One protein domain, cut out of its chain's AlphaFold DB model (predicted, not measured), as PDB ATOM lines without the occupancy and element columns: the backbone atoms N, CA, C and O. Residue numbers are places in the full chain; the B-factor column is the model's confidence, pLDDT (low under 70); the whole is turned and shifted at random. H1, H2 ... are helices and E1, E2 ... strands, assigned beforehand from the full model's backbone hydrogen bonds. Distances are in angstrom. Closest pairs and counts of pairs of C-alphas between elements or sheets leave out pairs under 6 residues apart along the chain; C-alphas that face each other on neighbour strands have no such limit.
ATOM      1  N   ASN A   4     -41.169 -13.533  -9.180       85.44
ATOM      2  CA  ASN A   4     -40.660 -14.351  -8.080       85.44
ATOM      3  C   ASN A   4     -39.501 -13.708  -7.310       85.44
ATOM      4  O   ASN A   4     -39.460 -13.843  -6.090       85.44
ATOM      5  N   PHE A   5     -38.593 -13.017  -8.002       88.94
ATOM      6  CA  PHE A   5     -37.460 -12.340  -7.371       88.94
ATOM      7  C   PHE A   5     -37.929 -11.139  -6.545       88.94
ATOM      8  O   PHE A   5     -37.491 -10.956  -5.416       88.94
ATOM      9  N   LEU A   6     -38.874 -10.355  -7.075       90.19
ATOM     10  CA  LEU A   6     -39.442  -9.215  -6.349       90.19
ATOM     11  C   LEU A   6     -40.215  -9.667  -5.104       90.19
ATOM     12  O   LEU A   6     -40.147  -9.001  -4.078       90.19
ATOM     13  N   ILE A   7     -40.898 -10.814  -5.169       91.75
ATOM     14  CA  ILE A   7     -41.541 -11.407  -3.989       91.75
ATOM     15  C   ILE A   7     -40.500 -11.741  -2.914       91.75
ATOM     16  O   ILE A   7     -40.726 -11.392  -1.765       91.75
ATOM     17  N   ASP A   8     -39.359 -12.358  -3.251       91.62
ATOM     18  CA  ASP A   8     -38.315 -12.634  -2.241       91.62
ATOM     19  C   ASP A   8     -37.699 -11.357  -1.668       91.62
ATOM     20  O   ASP A   8     -37.355 -11.321  -0.492       91.62
ATOM     21  N   GLN A   9     -37.563 -10.317  -2.490       90.75
ATOM     22  CA  GLN A   9     -36.986  -9.049  -2.066       90.75
ATOM     23  C   GLN A   9     -37.900  -8.295  -1.085       90.75
ATOM     24  O   GLN A   9     -37.414  -7.757  -0.097       90.75
ATOM     25  N   PHE A  10     -39.208  -8.234  -1.359       91.19
ATOM     26  CA  PHE A  10     -40.169  -7.473  -0.545       91.19
ATOM     27  C   PHE A  10     -40.844  -8.277   0.564       91.19
ATOM     28  O   PHE A  10     -41.329  -7.691   1.530       91.19
ATOM     29  N   TYR A  11     -40.904  -9.596   0.402       93.88
ATOM     30  CA  TYR A  11     -41.504 -10.538   1.342       93.88
ATOM     31  C   TYR A  11     -40.530 -11.700   1.596       93.88
ATOM     32  O   TYR A  11     -40.805 -12.849   1.221       93.88
ATOM     33  N   PRO A  12     -39.357 -11.412   2.194       94.00
ATOM     34  CA  PRO A  12     -38.367 -12.436   2.481       94.00
ATOM     35  C   PRO A  12     -38.957 -13.518   3.387       94.00
ATOM     36  O   PRO A  12     -39.654 -13.246   4.361       94.00
ATOM     37  N   GLY A  13     -38.716 -14.779   3.029       93.12
ATOM     38  CA  GLY A  13     -39.233 -15.913   3.794       93.12
ATOM     39  C   GLY A  13     -40.750 -16.110   3.720       93.12
ATOM     40  O   GLY A  13     -41.270 -16.823   4.568       93.12
ATOM     41  N   LEU A  14     -41.450 -15.537   2.723       96.00
ATOM     42  CA  LEU A  14     -42.900 -15.717   2.553       96.00
ATOM     43  C   LEU A  14     -43.311 -17.190   2.690       96.00
ATOM     44  O   LEU A  14     -42.878 -18.033   1.895       96.00
ATOM     45  N   ARG A  15     -44.174 -17.467   3.666       96.25
ATOM     46  CA  ARG A  15     -44.643 -18.805   4.036       96.25
ATOM     47  C   ARG A  15     -46.110 -18.779   4.450       96.25
ATOM     48  O   ARG A  15     -46.662 -17.727   4.765       96.25
ATOM     49  N   LEU A  16     -46.752 -19.941   4.380       96.62
ATOM     50  CA  LEU A  16     -48.129 -20.150   4.819       96.62
ATOM     51  C   LEU A  16     -48.124 -20.814   6.195       96.62
ATOM     52  O   LEU A  16     -47.615 -21.925   6.342       96.62
ATOM     53  N   ASN A  17     -48.734 -20.157   7.173       94.81
ATOM     54  CA  ASN A  17     -48.973 -20.732   8.485       94.81
ATOM     55  C   ASN A  17     -50.206 -21.645   8.413       94.81
ATOM     56  O   ASN A  17     -51.325 -21.184   8.189       94.81
ATOM     57  N   LEU A  18     -50.008 -22.954   8.578       92.12
ATOM     58  CA  LEU A  18     -51.077 -23.949   8.466       92.12
ATOM     59  C   LEU A  18     -52.065 -23.911   9.641       92.12
ATOM     60  O   LEU A  18     -53.193 -24.378   9.483       92.12
ATOM     61  N   LEU A  19     -51.683 -23.340  10.786       90.38
ATOM     62  CA  LEU A  19     -52.578 -23.202  11.936       90.38
ATOM     63  C   LEU A  19     -53.581 -22.063  11.718       90.38
ATOM     64  O   LEU A  19     -54.782 -22.250  11.888       90.38
ATOM     65  N   THR A  20     -53.096 -20.885  11.318       91.12
ATOM     66  CA  THR A  20     -53.941 -19.690  11.132       91.12
ATOM     67  C   THR A  20     -54.495 -19.557   9.714       91.12
ATOM     68  O   THR A  20     -55.399 -18.757   9.483       91.12
ATOM     69  N   GLN A  21     -53.960 -20.328   8.759       93.06
ATOM     70  CA  GLN A  21     -54.226 -20.224   7.317       93.06
ATOM     71  C   GLN A  21     -53.870 -18.849   6.722       93.06
ATOM     72  O   GLN A  21     -54.365 -18.476   5.654       93.06
ATOM     73  N   ARG A  22     -52.985 -18.097   7.390       94.69
ATOM     74  CA  ARG A  22     -52.515 -16.777   6.953       94.69
ATOM     75  C   ARG A  22     -51.098 -16.855   6.394       94.69
ATOM     76  O   ARG A  22     -50.310 -17.731   6.752       94.69
ATOM     77  N   TYR A  23     -50.791 -15.948   5.472       96.25
ATOM     78  CA  TYR A  23     -49.438 -15.808   4.942       96.25
ATOM     79  C   TYR A  23     -48.640 -14.879   5.840       96.25
ATOM     80  O   TYR A  23     -49.169 -13.904   6.360       96.25
ATOM     81  N   GLU A  24     -47.356 -15.152   5.972       95.81
ATOM     82  CA  GLU A  24     -46.448 -14.365   6.793       95.81
ATOM     83  C   GLU A  24     -45.066 -14.308   6.142       95.81
ATOM     84  O   GLU A  24     -44.707 -15.156   5.319       95.81
ATOM     85  N   TYR A  25     -44.302 -13.277   6.478       95.19
ATOM     86  CA  TYR A  25     -42.939 -13.076   6.001       95.19
ATOM     87  C   TYR A  25     -42.050 -12.597   7.151       95.19
ATOM     88  O   TYR A  25     -42.548 -12.160   8.188       95.19
ATOM     89  N   ILE A  26     -40.735 -12.713   6.987       93.44
ATOM     90  CA  ILE A  26     -39.764 -12.396   8.036       93.44
ATOM     91  C   ILE A  26     -39.093 -11.073   7.693       93.44
ATOM     92  O   ILE A  26     -38.431 -10.970   6.669       93.44
ATOM     93  N   GLU A  27     -39.206 -10.078   8.561       92.56
ATOM     94  CA  GLU A  27     -38.566  -8.771   8.400       92.56
ATOM     95  C   GLU A  27     -37.929  -8.361   9.726       92.56
ATOM     96  O   GLU A  27     -38.598  -8.331  10.757       92.56
ATOM     97  N   ASN A  28     -36.624  -8.064   9.715       88.75
ATOM     98  CA  ASN A  28     -35.856  -7.723  10.922       88.75
ATOM     99  C   ASN A  28     -36.058  -8.738  12.065       88.75
ATOM    100  O   ASN A  28     -36.362  -8.351  13.191       88.75
ATOM    101  N   GLU A  29     -35.960 -10.035  11.742       88.06
ATOM    102  CA  GLU A  29     -36.160 -11.169  12.669       88.06
ATOM    103  C   GLU A  29     -37.575 -11.293  13.260       88.06
ATOM    104  O   GLU A  29     -37.840 -12.177  14.074       88.06
ATOM    105  N   LYS A  30     -38.522 -10.456  12.826       90.56
ATOM    106  CA  LYS A  30     -39.925 -10.530  13.237       90.56
ATOM    107  C   LYS A  30     -40.762 -11.187  12.156       90.56
ATOM    108  O   LYS A  30     -40.620 -10.896  10.971       90.56
ATOM    109  N   THR A  31     -41.669 -12.052  12.590       92.44
ATOM    110  CA  THR A  31     -42.697 -12.623  11.720       92.44
ATOM    111  C   THR A  31     -43.825 -11.608  11.582       92.44
ATOM    112  O   THR A  31     -44.420 -11.206  12.581       92.44
ATOM    113  N   ILE A  32     -44.091 -11.169  10.354       94.31
ATOM    114  CA  ILE A  32     -45.160 -10.225  10.030       94.31
ATOM    115  C   ILE A  32     -46.232 -10.966   9.249       94.31
ATOM    116  O   ILE A  32     -45.977 -11.540   8.189       94.31
ATOM    117  N   GLU A  33     -47.445 -10.919   9.778       94.38
ATOM    118  CA  GLU A  33     -48.614 -11.499   9.142       94.38
ATOM    119  C   GLU A  33     -49.143 -10.598   8.018       94.38
ATOM    120  O   GLU A  33     -49.171  -9.370   8.121       94.38
ATOM    121  N   ILE A  34     -49.582 -11.225   6.932       93.81
ATOM    122  CA  ILE A  34     -50.245 -10.583   5.805       93.81
ATOM    123  C   ILE A  34     -51.742 -10.877   5.919       93.81
ATOM    124  O   ILE A  34     -52.177 -12.002   5.671       93.81
ATOM    125  N   GLU A  35     -52.526  -9.850   6.248       89.12
ATOM    126  CA  GLU A  35     -53.985  -9.947   6.396       89.12
ATOM    127  C   GLU A  35     -54.671 -10.411   5.098       89.12
ATOM    128  O   GLU A  35     -55.454 -11.359   5.100       89.12
ATOM    129  N   ASP A  36     -54.321  -9.785   3.969       91.62
ATOM    130  CA  ASP A  36     -54.772 -10.191   2.638       91.62
ATOM    131  C   ASP A  36     -53.585 -10.327   1.678       91.62
ATOM    132  O   ASP A  36     -52.896  -9.358   1.347       91.62
ATOM    133  N   ILE A  37     -53.389 -11.541   1.158       92.25
ATOM    134  CA  ILE A  37     -52.349 -11.871   0.177       92.25
ATOM    135  C   ILE A  37     -52.441 -11.030  -1.107       92.25
ATOM    136  O   ILE A  37     -51.443 -10.869  -1.812       92.25
ATOM    137  N   THR A  38     -53.605 -10.451  -1.431       92.56
ATOM    138  CA  THR A  38     -53.721  -9.565  -2.596       92.56
ATOM    139  C   THR A  38     -53.003  -8.226  -2.412       92.56
ATOM    140  O   THR A  38     -52.652  -7.592  -3.411       92.56
ATOM    141  N   THR A  39     -52.703  -7.822  -1.171       91.06
ATOM    142  CA  THR A  39     -51.945  -6.594  -0.860       91.06
ATOM    143  C   THR A  39     -50.475  -6.681  -1.272       91.06
ATOM    144  O   THR A  39     -49.859  -5.650  -1.545       91.06
ATOM    145  N   VAL A  40     -49.938  -7.898  -1.449       90.88
ATOM    146  CA  VAL A  40     -48.590  -8.150  -1.997       90.88
ATOM    147  C   VAL A  40     -48.384  -7.459  -3.346       90.88
ATOM    148  O   VAL A  40     -47.290  -6.984  -3.658       90.88
ATOM    149  N   TYR A  41     -49.461  -7.329  -4.125       92.75
ATOM    150  CA  TYR A  41     -49.450  -6.597  -5.385       92.75
ATOM    151  C   TYR A  41     -48.980  -5.148  -5.229       92.75
ATOM    152  O   TYR A  41     -48.250  -4.670  -6.089       92.75
ATOM    153  N   ILE A  42     -49.359  -4.455  -4.149       89.00
ATOM    154  CA  ILE A  42     -49.106  -3.017  -3.987       89.00
ATOM    155  C   ILE A  42     -47.602  -2.740  -3.951       89.00
ATOM    156  O   ILE A  42     -47.127  -1.901  -4.713       89.00
ATOM    157  N   ARG A  43     -46.839  -3.484  -3.136       87.44
ATOM    158  CA  ARG A  43     -45.377  -3.303  -3.027       87.44
ATOM    159  C   ARG A  43     -44.644  -3.685  -4.313       87.44
ATOM    160  O   ARG A  43     -43.644  -3.066  -4.659       87.44
ATOM    161  N   ILE A  44     -45.157  -4.675  -5.043       89.19
ATOM    162  CA  ILE A  44     -44.541  -5.135  -6.292       89.19
ATOM    163  C   ILE A  44     -44.845  -4.173  -7.441       89.19
ATOM    164  O   ILE A  44     -43.937  -3.818  -8.181       89.19
ATOM    165  N   ALA A  45     -46.092  -3.725  -7.591       86.75
ATOM    166  CA  ALA A  45     -46.534  -2.905  -8.716       86.75
ATOM    167  C   ALA A  45     -45.848  -1.535  -8.777       86.75
ATOM    168  O   ALA A  45     -45.639  -1.015  -9.869       86.75
ATOM    169  N   VAL A  46     -45.474  -0.966  -7.627       85.38
ATOM    170  CA  VAL A  46     -44.784   0.333  -7.544       85.38
ATOM    171  C   VAL A  46     -43.271   0.238  -7.765       85.38
ATOM    172  O   VAL A  46     -42.581   1.255  -7.717       85.38
ATOM    173  N   HIS A  47     -42.726  -0.963  -7.992       85.44
ATOM    174  CA  HIS A  47     -41.283  -1.138  -8.066       85.44
ATOM    175  C   HIS A  47     -40.689  -0.543  -9.361       85.44
ATOM    176  O   HIS A  47     -41.050  -0.992 -10.454       85.44
ATOM    177  N   PRO A  48     -39.713   0.388  -9.281       82.44
ATOM    178  CA  PRO A  48     -39.183   1.098 -10.451       82.44
ATOM    179  C   PRO A  48     -38.520   0.211 -11.513       82.44
ATOM    180  O   PRO A  48     -38.382   0.617 -12.664       82.44
ATOM    181  N   SER A  49     -38.088  -1.004 -11.154       80.38
ATOM    182  CA  SER A  49     -37.437  -1.917 -12.106       80.38
ATOM    183  C   SER A  49     -38.412  -2.621 -13.061       80.38
ATOM    184  O   SER A  49     -37.984  -3.288 -14.011       80.38
ATOM    185  N   LEU A  50     -39.722  -2.506 -12.821       80.38
ATOM    186  CA  LEU A  50     -40.739  -3.097 -13.679       80.38
ATOM    187  C   LEU A  50     -41.006  -2.197 -14.885       80.38
ATOM    188  O   LEU A  50     -41.490  -1.080 -14.765       80.38
ATOM    189  N   ARG A  51     -40.746  -2.726 -16.086       78.00
ATOM    190  CA  ARG A  51     -41.048  -2.030 -17.350       78.00
ATOM    191  C   ARG A  51     -42.550  -1.929 -17.642       78.00
ATOM    192  O   ARG A  51     -42.959  -1.101 -18.448       78.00
ATOM    193  N   ARG A  52     -43.354  -2.827 -17.066       82.94
ATOM    194  CA  ARG A  52     -44.814  -2.899 -17.206       82.94
ATOM    195  C   ARG A  52     -45.414  -3.400 -15.900       82.94
ATOM    196  O   ARG A  52     -44.810  -4.255 -15.250       82.94
ATOM    197  N   PHE A  53     -46.609  -2.919 -15.569       84.31
ATOM    198  CA  PHE A  53     -47.362  -3.417 -14.424       84.31
ATOM    199  C   PHE A  53     -47.723  -4.895 -14.637       84.31
ATOM    200  O   PHE A  53     -48.338  -5.229 -15.657       84.31
ATOM    201  N   PRO A  54     -47.326  -5.796 -13.725       87.56
ATOM    202  CA  PRO A  54     -47.709  -7.193 -13.811       87.56
ATOM    203  C   PRO A  54     -49.212  -7.335 -13.526       87.56
ATOM    204  O   PRO A  54     -49.758  -6.573 -12.729       87.56
ATOM    205  N   PRO A  55     -49.900  -8.323 -14.119       90.69
ATOM    206  CA  PRO A  55     -51.277  -8.625 -13.751       90.69
ATOM    207  C   PRO A  55     -51.391  -8.947 -12.255       90.69
ATOM    208  O   PRO A  55     -50.601  -9.740 -11.734       90.69
ATOM    209  N   LYS A  56     -52.395  -8.382 -11.571       91.31
ATOM    210  CA  LYS A  56     -52.622  -8.616 -10.131       91.31
ATOM    211  C   LYS A  56     -52.735 -10.110  -9.809       91.31
ATOM    212  O   LYS A  56     -52.103 -10.577  -8.867       91.31
ATOM    213  N   THR A  57     -53.467 -10.859 -10.634       93.19
ATOM    214  CA  THR A  57     -53.637 -12.314 -10.500       93.19
ATOM    215  C   THR A  57     -52.305 -13.055 -10.549       93.19
ATOM    216  O   THR A  57     -52.024 -13.843  -9.659       93.19
ATOM    217  N   ALA A  58     -51.434 -12.726 -11.507       92.06
ATOM    218  CA  ALA A  58     -50.121 -13.356 -11.635       92.06
ATOM    219  C   ALA A  58     -49.241 -13.135 -10.393       92.06
ATOM    220  O   ALA A  58     -48.545 -14.051  -9.959       92.06
ATOM    221  N   VAL A  59     -49.285 -11.936  -9.802       93.31
ATOM    222  CA  VAL A  59     -48.547 -11.635  -8.565       93.31
ATOM    223  C   VAL A  59     -49.122 -12.405  -7.378       93.31
ATOM    224  O   VAL A  59     -48.371 -13.027  -6.629       93.31
ATOM    225  N   THR A  60     -50.447 -12.390  -7.216       93.94
ATOM    226  CA  THR A  60     -51.118 -13.091  -6.117       93.94
ATOM    227  C   THR A  60     -50.927 -14.605  -6.206       93.94
ATOM    228  O   THR A  60     -50.640 -15.236  -5.192       93.94
ATOM    229  N   ASP A  61     -51.025 -15.196  -7.395       94.62
ATOM    230  CA  ASP A  61     -50.852 -16.637  -7.582       94.62
ATOM    231  C   ASP A  61     -49.401 -17.064  -7.366       94.62
ATOM    232  O   ASP A  61     -49.157 -18.071  -6.700       94.62
ATOM    233  N   ALA A  62     -48.430 -16.266  -7.826       93.88
ATOM    234  CA  ALA A  62     -47.018 -16.499  -7.531       93.88
ATOM    235  C   ALA A  62     -46.738 -16.444  -6.019       93.88
ATOM    236  O   ALA A  62     -46.060 -17.323  -5.485       93.88
ATOM    237  N   ALA A  63     -47.299 -15.457  -5.313       95.12
ATOM    238  CA  ALA A  63     -47.159 -15.333  -3.863       95.12
ATOM    239  C   ALA A  63     -47.800 -16.522  -3.123       95.12
ATOM    240  O   ALA A  63     -47.158 -17.127  -2.265       95.12
ATOM    241  N   ARG A  64     -49.022 -16.921  -3.505       95.69
ATOM    242  CA  ARG A  64     -49.717 -18.094  -2.943       95.69
ATOM    243  C   ARG A  64     -48.940 -19.382  -3.166       95.69
ATOM    244  O   ARG A  64     -48.750 -20.154  -2.231       95.69
ATOM    245  N   PHE A  65     -48.490 -19.617  -4.397       95.25
ATOM    246  CA  PHE A  65     -47.699 -20.793  -4.745       95.25
ATOM    247  C   PHE A  65     -46.433 -20.868  -3.889       95.25
ATOM    248  O   PHE A  65     -46.138 -21.902  -3.296       95.25
ATOM    249  N   LYS A  66     -45.734 -19.740  -3.746       94.19
ATOM    250  CA  LYS A  66     -44.503 -19.662  -2.963       94.19
ATOM    251  C   LYS A  66     -44.727 -19.857  -1.468       94.19
ATOM    252  O   LYS A  66     -44.000 -20.626  -0.848       94.19
ATOM    253  N   GLY A  67     -45.750 -19.215  -0.906       95.62
ATOM    254  CA  GLY A  67     -46.094 -19.396   0.500       95.62
ATOM    255  C   GLY A  67     -46.506 -20.837   0.812       95.62
ATOM    256  O   GLY A  67     -46.096 -21.367   1.837       95.62
ATOM    257  N   ARG A  68     -47.218 -21.512  -0.105       95.44
ATOM    258  CA  ARG A  68     -47.557 -22.942   0.023       95.44
ATOM    259  C   ARG A  68     -46.339 -23.860  -0.045       95.44
ATOM    260  O   ARG A  68     -46.288 -24.829   0.700       95.44
ATOM    261  N   LEU A  69     -45.360 -23.565  -0.903       95.25
ATOM    262  CA  LEU A  69     -44.110 -24.339  -0.969       95.25
ATOM    263  C   LEU A  69     -43.308 -24.283   0.335       95.25
ATOM    264  O   LEU A  69     -42.577 -25.217   0.642       95.25
ATOM    265  N   ARG A  70     -43.437 -23.185   1.082       95.38
ATOM    266  CA  ARG A  70     -42.808 -22.986   2.391       95.38
ATOM    267  C   ARG A  70     -43.819 -23.114   3.533       95.38
ATOM    268  O   ARG A  70     -43.600 -22.539   4.591       95.38
ATOM    269  N   ALA A  71     -44.948 -23.790   3.309       95.38
ATOM    270  CA  ALA A  71     -45.966 -23.937   4.338       95.38
ATOM    271  C   ALA A  71     -45.401 -24.681   5.548       95.38
ATOM    272  O   ALA A  71     -44.638 -25.635   5.399       95.38
ATOM    273  N   TYR A  72     -45.802 -24.249   6.734       94.44
ATOM    274  CA  TYR A  72     -45.322 -24.815   7.982       94.44
ATOM    275  C   TYR A  72     -46.447 -24.828   9.018       94.44
ATOM    276  O   TYR A  72     -47.402 -24.051   8.932       94.44
ATOM    277  N   HIS A  73     -46.358 -25.731   9.992       92.88
ATOM    278  CA  HIS A  73     -47.294 -25.786  11.108       92.88
ATOM    279  C   HIS A  73     -46.549 -25.420  12.399       92.88
ATOM    280  O   HIS A  73     -45.714 -26.211  12.841       92.88
TER     281      HIS A  73
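This is residues 4 to 73 of the 183 residues of an uncharacterized protein of Synechococcus sp. CBW1002 (UniProt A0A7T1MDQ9). A two-strand hairpin, E1 and E2, sits at one end of a small cluster of three crossed helices, with H2 and H3 packed together and the short H1 across H2. The link of residues 11 to 22 runs from H1 past E1, pairing briefly with it at residues 15 to 16. The printed part has 70 residues, in the order H1, E1, E2, H2, H3; the sheet E1 - E2 is antiparallel and the class is mixed, helices and strands. It is compact, with a radius of gyration of the C-alphas of 11.7 A and spans of 37 by 25 by 19 A.

E1 is residues 23 to 27, 13.4 A long, and E2 is residues 30 to 34, 12.7 A. H3, residues 56 to 69, measures 20.1 A and ends at C-alpha 69, (-44.110, -24.339, -0.969). H2 is residues 37 to 45, 13.9 A. H1, residues 4 to 10, 10.2 A, begins at C-alpha 4, (-40.660, -14.351, -8.080).

E1 and E2 form a hairpin at 146 degrees, with N 32 and O 25 at 2.8 A, within hydrogen-bond range. The closest C-alphas of E1 and H3, Tyr 23 and Gly 67, are 6.6 A apart. H2 and H3 touch, closest at C-alphas 38 and 60, 5.6 A, opposite ways at a steep tilt of 61 degrees. H1 touches H2, closest at C-alphas 6 and 44, 6.5 A, about perpendicular at 90 degrees. H1 only just touches H3, with 3 pairs of C-alphas within 8 A, the closest Asn 4 and Ala 62 at 6.7 A. H1 and E2 are apart. Every O i to N i+4 pair is within range in H1 and H3; H2 has 2 of 5, and 4 of 6 for O i to N i+3.

The C-alphas farthest apart, Leu 19 and Arg 51, are 37.9 A apart. The printed part has no cut; the link from H1 to E1 is long. No printed residue is under 70 in pLDDT.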